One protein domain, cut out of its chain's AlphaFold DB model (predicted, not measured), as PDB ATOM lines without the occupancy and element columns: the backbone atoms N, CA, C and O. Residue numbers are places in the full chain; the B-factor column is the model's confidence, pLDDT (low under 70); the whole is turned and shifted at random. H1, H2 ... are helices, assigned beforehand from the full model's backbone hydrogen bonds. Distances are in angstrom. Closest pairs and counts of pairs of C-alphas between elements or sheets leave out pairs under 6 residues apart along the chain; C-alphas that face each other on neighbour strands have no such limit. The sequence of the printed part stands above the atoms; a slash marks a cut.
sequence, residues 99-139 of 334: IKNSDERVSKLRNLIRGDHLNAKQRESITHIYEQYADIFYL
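AT A GLANCE: This is residues 99 to 139 of the 334 residues of the protein "TFIIS N-terminal domain-containing protein" of Acyrthosiphon pisum (UniProt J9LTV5). A small helical hairpin, splayed open: two helices, H1 and H2, meet where the last part of H2, residues 127 to 131, comes to H1, and spread apart toward the link, residues 113 to 119, which bridges the wide end. After H2 a short tail, residues 133 to 139, turns away from the line of H2 toward the level of H1. The printed part has 41 residues, with two named helices, H1 then H2, and no named strand; the class is all helix. It is only just compact, close to loose, with a radius of gyration of the C-alphas of 10.6 A, and its C-alphas span 33 by 16 by 15 A, only just a rod.

IN THESE COORDINATES: Residues 99 to 101 come before the first helix. H1, residues 102 to 112, begins at C-alpha 102 at (-24.362, -9.315, 33.285) and is 15.6 A long from first to last C-alpha. H2, residues 120 to 132, is the longest helix by residues, 18.7 A from first to last C-alpha, and ends at C-alpha 132 at (-21.402, -8.527, 43.110).

HOW THE PARTS SIT: H1 and H2 form a helical hairpin and run opposite ways at a steep tilt of 41 degrees. They touch, H2 with residues 127 to 131 alone, and their closest C-alphas, those of Val 106 and Glu 131, are 6.3 A apart. Their centres are 13.0 A apart. In both H1 and H2 every O i to N i+4 pair is within hydrogen-bond range.

THE WHOLE: The two C-alphas farthest apart, those of Ile 99 and Asn 119, are 32.5 A apart. The printed part has no cut, and the link from H1 to H2, 7 residues, is short. The mean pLDDT of the printed part is 73.1; residues 99 to 104, 115 to 116 and 135 are under 70.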
ATOM      1  N   ILE A  99     -19.044  -7.597  26.514       49.75
ATOM      2  CA  ILE A  99     -19.620  -8.307  27.670       49.75
ATOM      3  C   ILE A  99     -20.567  -7.353  28.424       49.75
ATOM      4  O   ILE A  99     -20.412  -7.037  29.599       49.75
ATOM      5  N   LYS A 100     -21.596  -6.867  27.728       49.00
ATOM      6  CA  LYS A 100     -22.830  -6.378  28.345       49.00
ATOM      7  C   LYS A 100     -23.849  -7.505  28.296       49.00
ATOM      8  O   LYS A 100     -24.797  -7.464  27.523       49.00
ATOM      9  N   ASN A 101     -23.638  -8.520  29.126       54.88
ATOM     10  CA  ASN A 101     -24.701  -9.458  29.473       54.88
ATOM     11  C   ASN A 101     -24.510  -9.979  30.904       54.88
ATOM     12  O   ASN A 101     -24.334 -11.172  31.152       54.88
ATOM     13  N   SER A 102     -24.477  -9.034  31.850       57.00
ATOM     14  CA  SER A 102     -24.362  -9.315  33.285       57.00
ATOM     15  C   SER A 102     -25.481 -10.256  33.761       57.00
ATOM     16  O   SER A 102     -25.227 -11.162  34.549       57.00
ATOM     17  N   ASP A 103     -26.695 -10.119  33.216       61.25
ATOM     18  CA  ASP A 103     -27.877 -10.853  33.688       61.25
ATOM     19  C   ASP A 103     -27.928 -12.315  33.212       61.25
ATOM     20  O   ASP A 103     -28.232 -13.218  33.999       61.25
ATOM     21  N   GLU A 104     -27.582 -12.601  31.951       69.25
ATOM     22  CA  GLU A 104     -27.548 -13.986  31.455       69.25
ATOM     23  C   GLU A 104     -26.406 -14.788  32.101       69.25
ATOM     24  O   GLU A 104     -26.537 -15.981  32.389       69.25
ATOM     25  N   ARG A 105     -25.291 -14.114  32.399       72.94
ATOM     26  CA  ARG A 105     -24.128 -14.691  33.072       72.94
ATOM     27  C   ARG A 105     -24.420 -15.040  34.533       72.94
ATOM     28  O   ARG A 105     -24.143 -16.163  34.957       72.94
ATOM     29  N   VAL A 106     -25.040 -14.123  35.278       73.69
ATOM     30  CA  VAL A 106     -25.489 -14.367  36.661       73.69
ATOM     31  C   VAL A 106     -26.517 -15.500  36.709       73.69
ATOM     32  O   VAL A 106     -26.467 -16.341  37.605       73.69
ATOM     33  N   SER A 107     -27.397 -15.595  35.709       74.44
ATOM     34  CA  SER A 107     -28.376 -16.686  35.601       74.44
ATOM     35  C   SER A 107     -27.714 -18.055  35.401       74.44
ATOM     36  O   SER A 107     -28.095 -19.031  36.049       74.44
ATOM     37  N   LYS A 108     -26.679 -18.138  34.554       76.69
ATOM     38  CA  LYS A 108     -25.885 -19.365  34.364       76.69
ATOM     39  C   LYS A 108     -25.119 -19.748  35.631       76.69
ATOM     40  O   LYS A 108     -25.138 -20.915  36.016       76.69
ATOM     41  N   LEU A 109     -24.519 -18.773  36.317       75.75
ATOM     42  CA  LEU A 109     -23.837 -18.999  37.596       75.75
ATOM     43  C   LEU A 109     -24.805 -19.535  38.660       75.75
ATOM     44  O   LEU A 109     -24.517 -20.560  39.276       75.75
ATOM     45  N   ARG A 110     -25.987 -18.922  38.815       75.12
ATOM     46  CA  ARG A 110     -27.023 -19.363  39.769       75.12
ATOM     47  C   ARG A 110     -27.458 -20.816  39.559       75.12
ATOM     48  O   ARG A 110     -27.727 -21.501  40.538       75.12
ATOM     49  N   ASN A 111     -27.500 -21.289  38.312       77.19
ATOM     50  CA  ASN A 111     -27.864 -22.674  37.993       77.19
ATOM     51  C   ASN A 111     -26.728 -23.682  38.243       77.19
ATOM     52  O   ASN A 111     -26.994 -24.857  38.482       77.19
ATOM     53  N   LEU A 112     -25.466 -23.245  38.176       76.50
ATOM     54  CA  LEU A 112     -24.288 -24.100  38.373       76.50
ATOM     55  C   LEU A 112     -23.897 -24.253  39.850       76.50
ATOM     56  O   LEU A 112     -23.310 -25.266  40.239       76.50
ATOM     57  N   ILE A 113     -24.220 -23.263  40.681       76.75
ATOM     58  CA  ILE A 113     -23.897 -23.280  42.108       76.75
ATOM     59  C   ILE A 113     -24.873 -24.203  42.843       76.75
ATOM     60  O   ILE A 113     -26.050 -23.897  43.021       76.75
ATOM     61  N   ARG A 114     -24.367 -25.338  43.326       71.62
ATOM     62  CA  ARG A 114     -25.147 -26.281  44.137       71.62
ATOM     63  C   ARG A 114     -25.397 -25.697  45.528       71.62
ATOM     64  O   ARG A 114     -24.453 -25.458  46.277       71.62
ATOM     65  N   GLY A 115     -26.665 -25.489  45.881       67.56
ATOM     66  CA  GLY A 115     -27.091 -24.892  47.156       67.56
ATOM     67  C   GLY A 115     -27.965 -25.799  48.026       67.56
ATOM     68  O   GLY A 115     -28.539 -25.324  49.004       67.56
ATOM     69  N   ASP A 116     -28.084 -27.081  47.675       69.81
ATOM     70  CA  ASP A 116     -29.100 -28.005  48.208       69.81
ATOM     71  C   ASP A 116     -28.942 -28.318  49.708       69.81
ATOM     72  O   ASP A 116     -29.871 -28.805  50.350       69.81
ATOM     73  N   HIS A 117     -27.780 -28.003  50.287       71.31
ATOM     74  CA  HIS A 117     -27.448 -28.255  51.692       71.31
ATOM     75  C   HIS A 117     -27.345 -26.981  52.552       71.31
ATOM     76  O   HIS A 117     -26.852 -27.051  53.679       71.31
ATOM     77  N   LEU A 118     -27.782 -25.816  52.053       75.38
ATOM     78  CA  LEU A 118     -27.624 -24.530  52.744       75.38
ATOM     79  C   LEU A 118     -28.938 -23.943  53.275       75.38
ATOM     80  O   LEU A 118     -29.991 -24.042  52.649       75.38
ATOM     81  N   ASN A 119     -28.857 -23.257  54.420       80.69
ATOM     82  CA  ASN A 119     -30.004 -22.568  55.010       80.69
ATOM     83  C   ASN A 119     -30.397 -21.331  54.175       80.69
ATOM     84  O   ASN A 119     -29.536 -20.684  53.575       80.69
ATOM     85  N   ALA A 120     -31.679 -20.949  54.172       74.81
ATOM     86  CA  ALA A 120     -32.220 -19.913  53.280       74.81
ATOM     87  C   ALA A 120     -31.465 -18.570  53.368       74.81
ATOM     88  O   ALA A 120     -31.121 -17.989  52.343       74.81
ATOM     89  N   LYS A 121     -31.102 -18.141  54.586       79.06
ATOM     90  CA  LYS A 121     -30.320 -16.911  54.829       79.06
ATOM     91  C   LYS A 121     -28.886 -16.982  54.293       79.06
ATOM     92  O   LYS A 121     -28.340 -15.990  53.816       79.06
ATOM     93  N   GLN A 122     -28.261 -18.156  54.381       78.50
ATOM     94  CA  GLN A 122     -26.900 -18.368  53.885       78.50
ATOM     95  C   GLN A 122     -26.892 -18.401  52.359       78.50
ATOM     96  O   GLN A 122     -26.014 -17.812  51.737       78.50
ATOM     97  N   ARG A 123     -27.910 -19.030  51.757       79.44
ATOM     98  CA  ARG A 123     -28.080 -19.060  50.306       79.44
ATOM     99  C   ARG A 123     -28.268 -17.656  49.736       79.44
ATOM    100  O   ARG A 123     -27.656 -17.333  48.725       79.44
ATOM    101  N   GLU A 124     -29.054 -16.813  50.400       80.00
ATOM    102  CA  GLU A 124     -29.269 -15.418  49.996       80.00
ATOM    103  C   GLU A 124     -27.984 -14.581  50.100       80.00
ATOM    104  O   GLU A 124     -27.618 -13.894  49.150       80.00
ATOM    105  N   SER A 125     -27.232 -14.736  51.194       82.94
ATOM    106  CA  SER A 125     -25.942 -14.052  51.386       82.94
ATOM    107  C   SER A 125     -24.918 -14.438  50.312       82.94
ATOM    108  O   SER A 125     -24.205 -13.592  49.781       82.94
ATOM    109  N   ILE A 126     -24.859 -15.722  49.961       80.12
ATOM    110  CA  ILE A 126     -23.959 -16.234  48.928       80.12
ATOM    111  C   ILE A 126     -24.401 -15.777  47.532       80.12
ATOM    112  O   ILE A 126     -23.568 -15.343  46.741       80.12
ATOM    113  N   THR A 127     -25.705 -15.810  47.245       79.50
ATOM    114  CA  THR A 127     -26.258 -15.315  45.973       79.50
ATOM    115  C   THR A 127     -25.901 -13.846  45.757       79.50
ATOM    116  O   THR A 127     -25.483 -13.481  44.664       79.50
ATOM    117  N   HIS A 128     -25.966 -13.032  46.812       81.88
ATOM    118  CA  HIS A 128     -25.576 -11.628  46.756       81.88
ATOM    119  C   HIS A 128     -24.091 -11.434  46.402       81.88
ATOM    120  O   HIS A 128     -23.758 -10.600  45.565       81.88
ATOM    121  N   ILE A 129     -23.186 -12.234  46.974       80.69
ATOM    122  CA  ILE A 129     -21.747 -12.172  46.653       80.69
ATOM    123  C   ILE A 129     -21.495 -12.555  45.188       80.69
ATOM    124  O   ILE A 129     -20.684 -11.917  44.518       80.69
ATOM    125  N   TYR A 130     -22.210 -13.557  44.669       76.31
ATOM    126  CA  TYR A 130     -22.088 -13.964  43.267       76.31
ATOM    127  C   TYR A 130     -22.569 -12.900  42.285       76.31
ATOM    128  O   TYR A 130     -21.993 -12.772  41.211       76.31
ATOM    129  N   GLU A 131     -23.595 -12.130  42.643       75.19
ATOM    130  CA  GLU A 131     -24.043 -10.995  41.832       75.19
ATOM    131  C   GLU A 131     -23.031  -9.853  41.829       75.19
ATOM    132  O   GLU A 131     -22.837  -9.213  40.801       75.19
ATOM    133  N   GLN A 132     -22.377  -9.608  42.967       79.56
ATOM    134  CA  GLN A 132     -21.402  -8.527  43.110       79.56
ATOM    135  C   GLN A 132     -20.066  -8.822  42.413       79.56
ATOM    136  O   GLN A 132     -19.430  -7.897  41.923       79.56
ATOM    137  N   TYR A 133     -19.653 -10.091  42.349       76.75
ATOM    138  CA  TYR A 133     -18.353 -10.512  41.806       76.75
ATOM    139  C   TYR A 133     -18.494 -11.505  40.644       76.75
ATOM    140  O   TYR A 133     -17.722 -12.458  40.510       76.75
ATOM    141  N   ALA A 134     -19.522 -11.323  39.812       73.12
ATOM    142  CA  ALA A 134     -19.809 -12.214  38.691       73.12
ATOM    143  C   ALA A 134     -18.690 -12.227  37.634       73.12
ATOM    144  O   ALA A 134     -18.574 -13.190  36.884       73.12
ATOM    145  N   ASP A 135     -17.878 -11.181  37.556       69.12
ATOM    146  CA  ASP A 135     -16.777 -10.955  36.615       69.12
ATOM    147  C   ASP A 135     -15.516 -11.791  36.896       69.12
ATOM    148  O   ASP A 135     -14.752 -12.066  35.977       69.12
ATOM    149  N   ILE A 136     -15.318 -12.239  38.138       76.50
ATOM    150  CA  ILE A 136     -14.131 -13.011  38.553       76.50
ATOM    151  C   ILE A 136     -14.211 -14.483  38.118       76.50
ATOM    152  O   ILE A 136     -13.190 -15.150  37.933       76.50
ATOM    153  N   PHE A 137     -15.421 -15.022  37.984       72.88
ATOM    154  CA  PHE A 137     -15.615 -16.418  37.595       72.88
ATOM    155  C   PHE A 137     -15.329 -16.611  36.098       72.88
ATOM    156  O   PHE A 137     -15.391 -15.670  35.321       72.88
ATOM    157  N   TYR A 138     -15.050 -17.831  35.655       72.50
ATOM    158  CA  TYR A 138     -14.981 -18.147  34.226       72.50
ATOM    159  C   TYR A 138     -15.977 -19.271  33.943       72.50
ATOM    160  O   TYR A 138     -15.987 -20.284  34.642       72.50
ATOM    161  N   LEU A 139     -16.857 -19.064  32.968       71.81
ATOM    162  CA  LEU A 139     -17.811 -20.047  32.463       71.81
ATOM    163  C   LEU A 139     -17.205 -20.803  31.275       71.81
ATOM    164  O   LEU A 139     -16.224 -20.372  30.668       71.81
TER     165      LEU A 139